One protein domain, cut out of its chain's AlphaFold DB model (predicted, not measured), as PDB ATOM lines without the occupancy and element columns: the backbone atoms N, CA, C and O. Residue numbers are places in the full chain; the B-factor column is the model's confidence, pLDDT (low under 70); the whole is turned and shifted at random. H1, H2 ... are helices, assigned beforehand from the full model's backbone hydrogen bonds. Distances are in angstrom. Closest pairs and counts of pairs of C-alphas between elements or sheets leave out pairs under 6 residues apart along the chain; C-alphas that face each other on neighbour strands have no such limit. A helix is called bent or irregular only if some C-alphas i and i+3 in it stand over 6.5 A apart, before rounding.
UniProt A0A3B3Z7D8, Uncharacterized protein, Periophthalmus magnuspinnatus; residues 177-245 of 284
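This is residues 177 to 245 of the 284 residues of an uncharacterized protein of Periophthalmus magnuspinnatus (UniProt A0A3B3Z7D8). The longest helix, H5, runs across an open frame of three helices, H1, H2 and H3, which turn corners at H2; H5 packs on H3 by its first residues. Residues 217 to 222, reaching into short H4, stick out. The printed part has 69 residues and five named helices, H1 to H5, all helix, compact, radius of gyration of the C-alphas 12.5 A, spans 37 by 25 by 20 A.

H5, residues 229 to 245, is 24.7 A long and ends at C-alpha 245 (37.105, 2.079, -10.974). H3 is residues 203 to 218, 23.3 A. H2 is residues 194 to 201, 10.4 A. H1, residues 177 to 189, 18.2 A, begins at C-alpha 177 (28.967, 3.855, 21.819). H4, residues 221 to 226, 11.6 A, is irregular: C-alphas 222 and 225 are 7.6 A apart.

H5 touches H3 with residues 229 to 232 alone, closest C-alphas Phe 229 and Phe 209, 5.6 A, at a steep tilt of 60 degrees, opposite ways. H1 and H2 touch only at the corner, closest C-alphas Arg 187 and Trp 195, 5.8 A. H2 and H3 only just touch, only at the corner, with 3 pairs of C-alphas within 8 A, the closest Glu 199 and Ala 206, 5.5 A. H4 is close to but not clearly touching H3. Every O i to N i+4 pair is within hydrogen-bond range in H1, H2, H3 and H5; in H4 0 of 2 are, and 0 of 3 O i to N i+3.

C-alphas 220 and 245 are farthest apart, 37.6 A. The printed part has no cut; its four links are tight. Residues 215 to 230 have pLDDT under 70.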
ATOM      1  N   ARG A 177      28.780   2.580  22.518       84.69
ATOM      2  CA  ARG A 177      28.967   3.855  21.819       84.69
ATOM      3  C   ARG A 177      30.224   3.803  20.956       84.69
ATOM      4  O   ARG A 177      30.204   4.353  19.857       84.69
ATOM      5  N   VAL A 178      31.261   3.104  21.419       83.81
ATOM      6  CA  VAL A 178      32.464   2.811  20.628       83.81
ATOM      7  C   VAL A 178      32.099   1.928  19.437       83.81
ATOM      8  O   VAL A 178      32.421   2.293  18.311       83.81
ATOM      9  N   ASP A 179      31.335   0.854  19.650       83.50
ATOM     10  CA  ASP A 179      30.920  -0.055  18.569       83.50
ATOM     11  C   ASP A 179      30.074   0.668  17.504       83.50
ATOM     12  O   ASP A 179      30.328   0.549  16.307       83.50
ATOM     13  N   ARG A 180      29.113   1.507  17.922       84.62
ATOM     14  CA  ARG A 180      28.314   2.350  17.011       84.62
ATOM     15  C   ARG A 180      29.187   3.324  16.225       84.62
ATOM     16  O   ARG A 180      28.944   3.535  15.041       84.62
ATOM     17  N   LYS A 181      30.179   3.940  16.877       84.31
ATOM     18  CA  LYS A 181      31.110   4.860  16.213       84.31
ATOM     19  C   LYS A 181      32.012   4.137  15.225       84.31
ATOM     20  O   LYS A 181      32.256   4.672  14.154       84.31
ATOM     21  N   PHE A 182      32.423   2.914  15.534       82.75
ATOM     22  CA  PHE A 182      33.162   2.081  14.600       82.75
ATOM     23  C   PHE A 182      32.325   1.726  13.361       82.75
ATOM     24  O   PHE A 182      32.782   1.945  12.242       82.75
ATOM     25  N   VAL A 183      31.082   1.262  13.533       83.44
ATOM     26  CA  VAL A 183      30.172   0.991  12.401       83.44
ATOM     27  C   VAL A 183      29.931   2.254  11.573       83.44
ATOM     28  O   VAL A 183      29.936   2.201  10.347       83.44
ATOM     29  N   GLN A 184      29.775   3.412  12.223       84.56
ATOM     30  CA  GLN A 184      29.685   4.692  11.522       84.56
ATOM     31  C   GLN A 184      30.933   4.947  10.657       84.56
ATOM     32  O   GLN A 184      30.796   5.291   9.487       84.56
ATOM     33  N   CYS A 185      32.133   4.710  11.187       82.12
ATOM     34  CA  CYS A 185      33.364   4.839  10.412       82.12
ATOM     35  C   CYS A 185      33.453   3.835   9.253       82.12
ATOM     36  O   CYS A 185      33.951   4.196   8.192       82.12
ATOM     37  N   MET A 186      32.942   2.608   9.408       80.62
ATOM     38  CA  MET A 186      32.864   1.633   8.310       80.62
ATOM     39  C   MET A 186      31.963   2.128   7.177       80.62
ATOM     40  O   MET A 186      32.347   2.020   6.019       80.62
ATOM     41  N   ARG A 187      30.810   2.726   7.498       84.69
ATOM     42  CA  ARG A 187      29.896   3.320   6.505       84.69
ATOM     43  C   ARG A 187      30.513   4.515   5.786       84.69
ATOM     44  O   ARG A 187      30.350   4.667   4.581       84.69
ATOM     45  N   GLU A 188      31.246   5.348   6.520       82.81
ATOM     46  CA  GLU A 188      31.969   6.490   5.952       82.81
ATOM     47  C   GLU A 188      33.132   6.031   5.047       82.81
ATOM     48  O   GLU A 188      33.368   6.630   4.000       82.81
ATOM     49  N   PHE A 189      33.835   4.951   5.413       80.19
ATOM     50  CA  PHE A 189      34.956   4.405   4.638       80.19
ATOM     51  C   PHE A 189      34.500   3.621   3.398       80.19
ATOM     52  O   PHE A 189      34.979   3.859   2.288       80.19
ATOM     53  N   PHE A 190      33.556   2.695   3.569       79.06
ATOM     54  CA  PHE A 190      32.910   1.932   2.500       79.06
ATOM     55  C   PHE A 190      31.675   2.672   1.988       79.06
ATOM     56  O   PHE A 190      30.574   2.121   1.998       79.06
ATOM     57  N   CYS A 191      31.882   3.924   1.565       71.38
ATOM     58  CA  CYS A 191      30.838   4.768   0.991       71.38
ATOM     59  C   CYS A 191      30.059   4.055  -0.136       71.38
ATOM     60  O   CYS A 191      30.461   2.998  -0.626       71.38
ATOM     61  N   ASP A 192      28.931   4.640  -0.543       78.12
ATOM     62  CA  ASP A 192      28.043   4.110  -1.594       78.12
ATOM     63  C   ASP A 192      27.227   2.871  -1.191       78.12
ATOM     64  O   ASP A 192      26.814   2.078  -2.037       78.12
ATOM     65  N   GLY A 193      26.966   2.704   0.109       82.06
ATOM     66  CA  GLY A 193      26.052   1.679   0.617       82.06
ATOM     67  C   GLY A 193      26.647   0.272   0.710       82.06
ATOM     68  O   GLY A 193      25.929  -0.668   1.045       82.06
ATOM     69  N   LEU A 194      27.940   0.095   0.411       85.50
ATOM     70  CA  LEU A 194      28.574  -1.227   0.359       85.50
ATOM     71  C   LEU A 194      28.528  -1.944   1.717       85.50
ATOM     72  O   LEU A 194      28.295  -3.151   1.769       85.50
ATOM     73  N   TRP A 195      28.728  -1.208   2.814       86.62
ATOM     74  CA  TRP A 195      28.605  -1.772   4.157       86.62
ATOM     75  C   TRP A 195      27.164  -2.203   4.455       86.62
ATOM     76  O   TRP A 195      26.942  -3.302   4.952       86.62
ATOM     77  N   GLU A 196      26.178  -1.377   4.114       88.75
ATOM     78  CA  GLU A 196      24.759  -1.679   4.306       88.75
ATOM     79  C   GLU A 196      24.306  -2.891   3.482       88.75
ATOM     80  O   GLU A 196      23.517  -3.707   3.961       88.75
ATOM     81  N   GLU A 197      24.804  -3.032   2.251       86.88
ATOM     82  CA  GLU A 197      24.588  -4.223   1.428       86.88
ATOM     83  C   GLU A 197      25.208  -5.465   2.075       86.88
ATOM     84  O   GLU A 197      24.533  -6.485   2.185       86.88
ATOM     85  N   TYR A 198      26.443  -5.367   2.577       84.81
ATOM     86  CA  TYR A 198      27.102  -6.470   3.277       84.81
ATOM     87  C   TYR A 198      26.348  -6.887   4.549       84.81
ATOM     88  O   TYR A 198      26.105  -8.075   4.752       84.81
ATOM     89  N   GLU A 199      25.906  -5.931   5.377       86.75
ATOM     90  CA  GLU A 199      25.081  -6.205   6.566       86.75
ATOM     91  C   GLU A 199      23.760  -6.899   6.202       86.75
ATOM     92  O   GLU A 199      23.297  -7.780   6.929       86.75
ATOM     93  N   ARG A 200      23.140  -6.498   5.086       85.56
ATOM     94  CA  ARG A 200      21.865  -7.053   4.619       85.56
ATOM     95  C   ARG A 200      22.023  -8.458   4.039       85.56
ATOM     96  O   ARG A 200      21.201  -9.322   4.340       85.56
ATOM     97  N   ASP A 201      23.037  -8.666   3.210       85.69
ATOM     98  CA  ASP A 201      23.202  -9.888   2.424       85.69
ATOM     99  C   ASP A 201      23.958 -10.971   3.219       85.69
ATOM    100  O   ASP A 201      23.708 -12.163   3.034       85.69
ATOM    101  N   PHE A 202      24.807 -10.567   4.177       82.75
ATOM    102  CA  PHE A 202      25.626 -11.452   5.017       82.75
ATOM    103  C   PHE A 202      25.528 -11.110   6.520       82.75
ATOM    104  O   PHE A 202      26.547 -10.900   7.184       82.75
ATOM    105  N   PRO A 203      24.324 -11.101   7.127       80.81
ATOM    106  CA  PRO A 203      24.121 -10.634   8.504       80.81
ATOM    107  C   PRO A 203      24.907 -11.436   9.554       80.81
ATOM    108  O   PRO A 203      25.404 -10.868  10.525       80.81
ATOM    109  N   SER A 204      25.061 -12.749   9.357       79.56
ATOM    110  CA  SER A 204      25.867 -13.599  10.245       79.56
ATOM    111  C   SER A 204      27.357 -13.266  10.165       79.56
ATOM    112  O   SER A 204      28.051 -13.300  11.178       79.56
ATOM    113  N   GLU A 205      27.858 -12.933   8.974       81.62
ATOM    114  CA  GLU A 205      29.259 -12.554   8.804       81.62
ATOM    115  C   GLU A 205      29.526 -11.155   9.346       81.62
ATOM    116  O   GLU A 205      30.539 -10.956  10.008       81.62
ATOM    117  N   ALA A 206      28.604 -10.212   9.139       80.62
ATOM    118  CA  ALA A 206      28.667  -8.882   9.734       80.62
ATOM    119  C   ALA A 206      28.654  -8.945  11.272       80.62
ATOM    120  O   ALA A 206      29.397  -8.218  11.933       80.62
ATOM    121  N   GLN A 207      27.872  -9.859  11.858       80.12
ATOM    122  CA  GLN A 207      27.920 -10.120  13.296       80.12
ATOM    123  C   GLN A 207      29.288 -10.676  13.722       80.12
ATOM    124  O   GLN A 207      29.903 -10.123  14.633       80.12
ATOM    125  N   ALA A 208      29.785 -11.720  13.053       79.88
ATOM    126  CA  ALA A 208      31.096 -12.300  13.355       79.88
ATOM    127  C   ALA A 208      32.231 -11.270  13.205       79.88
ATOM    128  O   ALA A 208      33.159 -11.236  14.004       79.88
ATOM    129  N   PHE A 209      32.125 -10.375  12.222       78.88
ATOM    130  CA  PHE A 209      33.055  -9.270  12.010       78.88
ATOM    131  C   PHE A 209      33.114  -8.330  13.223       78.88
ATOM    132  O   PHE A 209      34.197  -7.930  13.651       78.88
ATOM    133  N   MET A 210      31.959  -7.993  13.803       80.06
ATOM    134  CA  MET A 210      31.891  -7.176  15.018       80.06
ATOM    135  C   MET A 210      32.402  -7.924  16.257       80.06
ATOM    136  O   MET A 210      33.035  -7.312  17.115       80.06
ATOM    137  N   GLU A 211      32.169  -9.233  16.353       76.88
ATOM    138  CA  GLU A 211      32.700 -10.076  17.434       76.88
ATOM    139  C   GLU A 211      34.235 -10.149  17.385       76.88
ATOM    140  O   GLU A 211      34.896  -9.917  18.400       76.88
ATOM    141  N   ASP A 212      34.813 -10.356  16.201       74.12
ATOM    142  CA  ASP A 212      36.265 -10.358  16.009       74.12
ATOM    143  C   ASP A 212      36.898  -9.004  16.367       74.12
ATOM    144  O   ASP A 212      37.983  -8.952  16.950       74.12
ATOM    145  N   LEU A 213      36.219  -7.893  16.069       71.50
ATOM    146  CA  LEU A 213      36.671  -6.558  16.461       71.50
ATOM    147  C   LEU A 213      36.678  -6.375  17.986       71.50
ATOM    148  O   LEU A 213      37.598  -5.765  18.538       71.50
ATOM    149  N   ILE A 214      35.666  -6.892  18.685       71.00
ATOM    150  CA  ILE A 214      35.625  -6.864  20.152       71.00
ATOM    151  C   ILE A 214      36.807  -7.660  20.716       71.00
ATOM    152  O   ILE A 214      37.499  -7.166  21.606       71.00
ATOM    153  N   CYS A 215      37.105  -8.831  20.149       67.12
ATOM    154  CA  CYS A 215      38.289  -9.616  20.502       67.12
ATOM    155  C   CYS A 215      39.593  -8.850  20.224       67.12
ATOM    156  O   CYS A 215      40.491  -8.841  21.066       67.12
ATOM    157  N   PHE A 216      39.691  -8.151  19.088       65.56
ATOM    158  CA  PHE A 216      40.844  -7.310  18.749       65.56
ATOM    159  C   PHE A 216      41.097  -6.216  19.796       65.56
ATOM    160  O   PHE A 216      42.247  -5.942  20.125       65.56
ATOM    161  N   ARG A 217      40.041  -5.625  20.373       64.88
ATOM    162  CA  ARG A 217      40.161  -4.625  21.452       64.88
ATOM    163  C   ARG A 217      40.692  -5.196  22.773       64.88
ATOM    164  O   ARG A 217      41.154  -4.419  23.602       64.88
ATOM    165  N   GLN A 218      40.556  -6.503  22.995       60.41
ATOM    166  CA  GLN A 218      40.882  -7.175  24.259       60.41
ATOM    167  C   GLN A 218      42.212  -7.945  24.215       60.41
ATOM    168  O   GLN A 218      42.699  -8.371  25.260       60.41
ATOM    169  N   ALA A 219      42.796  -8.157  23.032       52.56
ATOM    170  CA  ALA A 219      43.986  -8.983  22.863       52.56
ATOM    171  C   ALA A 219      45.297  -8.186  22.989       52.56
ATOM    172  O   ALA A 219      45.456  -7.124  22.390       52.56
ATOM    173  N   ASP A 220      46.285  -8.778  23.668       52.88
ATOM    174  CA  ASP A 220      47.694  -8.431  23.485       52.88
ATOM    175  C   ASP A 220      48.064  -8.615  22.002       52.88
ATOM    176  O   ASP A 220      47.682  -9.616  21.379       52.88
ATOM    177  N   HIS A 221      48.817  -7.671  21.429       51.25
ATOM    178  CA  HIS A 221      49.099  -7.545  19.986       51.25
ATOM    179  C   HIS A 221      49.605  -8.833  19.280       51.25
ATOM    180  O   HIS A 221      49.616  -8.895  18.048       51.25
ATOM    181  N   ALA A 222      50.008  -9.871  20.022       48.66
ATOM    182  CA  ALA A 222      50.584 -11.120  19.527       48.66
ATOM    183  C   ALA A 222      49.581 -12.176  19.001       48.66
ATOM    184  O   ALA A 222      50.004 -13.076  18.279       48.66
ATOM    185  N   LYS A 223      48.271 -12.094  19.298       51.91
ATOM    186  CA  LYS A 223      47.269 -13.100  18.839       51.91
ATOM    187  C   LYS A 223      46.428 -12.678  17.624       51.91
ATOM    188  O   LYS A 223      45.568 -13.423  17.166       51.91
ATOM    189  N   VAL A 224      46.714 -11.506  17.059       52.34
ATOM    190  CA  VAL A 224      45.920 -10.851  16.000       52.34
ATOM    191  C   VAL A 224      45.951 -11.592  14.646       52.34
ATOM    192  O   VAL A 224      45.082 -11.382  13.808       52.34
ATOM    193  N   GLN A 225      46.914 -12.490  14.415       48.62
ATOM    194  CA  GLN A 225      47.128 -13.137  13.107       48.62
ATOM    195  C   GLN A 225      46.201 -14.329  12.791       48.62
ATOM    196  O   GLN A 225      46.318 -14.897  11.709       48.62
ATOM    197  N   GLN A 226      45.296 -14.720  13.695       52.41
ATOM    198  CA  GLN A 226      44.388 -15.867  13.497       52.41
ATOM    199  C   GLN A 226      42.913 -15.475  13.298       52.41
ATOM    200  O   GLN A 226      42.059 -16.355  13.241       52.41
ATOM    201  N   LEU A 227      42.598 -14.180  13.197       57.03
ATOM    202  CA  LEU A 227      41.214 -13.715  13.089       57.03
ATOM    203  C   LEU A 227      40.757 -13.612  11.625       57.03
ATOM    204  O   LEU A 227      41.384 -12.939  10.802       57.03
ATOM    205  N   ASP A 228      39.619 -14.241  11.333       64.81
ATOM    206  CA  ASP A 228      38.938 -14.273  10.028       64.81
ATOM    207  C   ASP A 228      38.480 -12.868   9.564       64.81
ATOM    208  O   ASP A 228      38.346 -12.582   8.370       64.81
ATOM    209  N   PHE A 229      38.342 -11.939  10.514       66.62
ATOM    210  CA  PHE A 229      38.201 -10.496  10.311       66.62
ATOM    211  C   PHE A 229      39.080  -9.917   9.199       66.62
ATOM    212  O   PHE A 229      38.596  -9.151   8.363       66.62
ATOM    213  N   TYR A 230      40.371 -10.266   9.167       66.00
ATOM    214  CA  TYR A 230      41.305  -9.651   8.223       66.00
ATOM    215  C   TYR A 230      41.013 -10.057   6.770       66.00
ATOM    216  O   TYR A 230      41.121  -9.234   5.858       66.00
ATOM    217  N   GLU A 231      40.599 -11.304   6.535       70.31
ATOM    218  CA  GLU A 231      40.220 -11.773   5.197       70.31
ATOM    219  C   GLU A 231      38.909 -11.137   4.726       70.31
ATOM    220  O   GLU A 231      38.832 -10.643   3.594       70.31
ATOM    221  N   LYS A 232      37.911 -11.056   5.613       73.75
ATOM    222  CA  LYS A 232      36.619 -10.407   5.336       73.75
ATOM    223  C   LYS A 232      36.787  -8.928   4.994       73.75
ATOM    224  O   LYS A 232      36.265  -8.460   3.981       73.75
ATOM    225  N   PHE A 233      37.607  -8.209   5.762       74.62
ATOM    226  CA  PHE A 233      37.914  -6.804   5.495       74.62
ATOM    227  C   PHE A 233      38.576  -6.606   4.120       74.62
ATOM    228  O   PHE A 233      38.180  -5.721   3.359       74.62
ATOM    229  N   LYS A 234      39.536  -7.465   3.739       70.88
ATOM    230  CA  LYS A 234      40.170  -7.410   2.406       70.88
ATOM    231  C   LYS A 234      39.171  -7.614   1.266       70.88
ATOM    232  O   LYS A 234      39.340  -7.001   0.210       70.88
ATOM    233  N   CYS A 235      38.160  -8.464   1.445       76.19
ATOM    234  CA  CYS A 235      37.111  -8.662   0.445       76.19
ATOM    235  C   CYS A 235      36.342  -7.358   0.181       76.19
ATOM    236  O   CYS A 235      36.245  -6.928  -0.969       76.19
ATOM    237  N   LEU A 236      35.904  -6.674   1.242       76.56
ATOM    238  CA  LEU A 236      35.194  -5.394   1.143       76.56
ATOM    239  C   LEU A 236      36.045  -4.304   0.477       76.56
ATOM    240  O   LEU A 236      35.559  -3.577  -0.388       76.56
ATOM    241  N   VAL A 237      37.343  -4.231   0.795       75.19
ATOM    242  CA  VAL A 237      38.265  -3.272   0.154       75.19
ATOM    243  C   VAL A 237      38.405  -3.533  -1.351       75.19
ATOM    244  O   VAL A 237      38.416  -2.586  -2.140       75.19
ATOM    245  N   ARG A 238      38.471  -4.802  -1.782       78.19
ATOM    246  CA  ARG A 238      38.512  -5.157  -3.215       78.19
ATOM    247  C   ARG A 238      37.222  -4.763  -3.935       78.19
ATOM    248  O   ARG A 238      37.296  -4.215  -5.030       78.19
ATOM    249  N   GLN A 239      36.067  -5.021  -3.321       78.06
ATOM    250  CA  GLN A 239      34.765  -4.651  -3.884       78.06
ATOM    251  C   GLN A 239      34.626  -3.133  -4.031       78.06
ATOM    252  O   GLN A 239      34.201  -2.663  -5.085       78.06
ATOM    253  N   LYS A 240      35.060  -2.367  -3.022       77.81
ATOM    254  CA  LYS A 240      35.098  -0.904  -3.094       77.81
ATOM    255  C   LYS A 240      35.957  -0.416  -4.261       77.81
ATOM    256  O   LYS A 240      35.479   0.358  -5.080       77.81
ATOM    257  N   LYS A 241      37.190  -0.923  -4.387       77.69
ATOM    258  CA  LYS A 241      38.100  -0.535  -5.474       77.69
ATOM    259  C   LYS A 241      37.499  -0.801  -6.861       77.69
ATOM    260  O   LYS A 241      37.584   0.057  -7.732       77.69
ATOM    261  N   ALA A 242      36.850  -1.952  -7.051       78.31
ATOM    262  CA  ALA A 242      36.176  -2.275  -8.307       78.31
ATOM    263  C   ALA A 242      35.006  -1.315  -8.615       78.31
ATOM    264  O   ALA A 242      34.817  -0.927  -9.771       78.31
ATOM    265  N   ARG A 243      34.234  -0.897  -7.599       77.31
ATOM    266  CA  ARG A 243      33.166   0.107  -7.759       77.31
ATOM    267  C   ARG A 243      33.730   1.477  -8.126       77.31
ATOM    268  O   ARG A 243      33.262   2.060  -9.100       77.31
ATOM    269  N   ASP A 244      34.760   1.939  -7.421       76.81
ATOM    270  CA  ASP A 244      35.404   3.233  -7.676       76.81
ATOM    271  C   ASP A 244      35.989   3.293  -9.110       76.81
ATOM    272  O   ASP A 244      35.806   4.282  -9.821       76.81
ATOM    273  N   GLU A 245      36.614   2.206  -9.588       74.81
ATOM    274  CA  GLU A 245      37.105   2.079 -10.974       74.81
ATOM    275  C   GLU A 245      35.960   2.109 -12.005       74.81
ATOM    276  O   GLU A 245      36.089   2.739 -13.055       74.81
TER     277      GLU A 245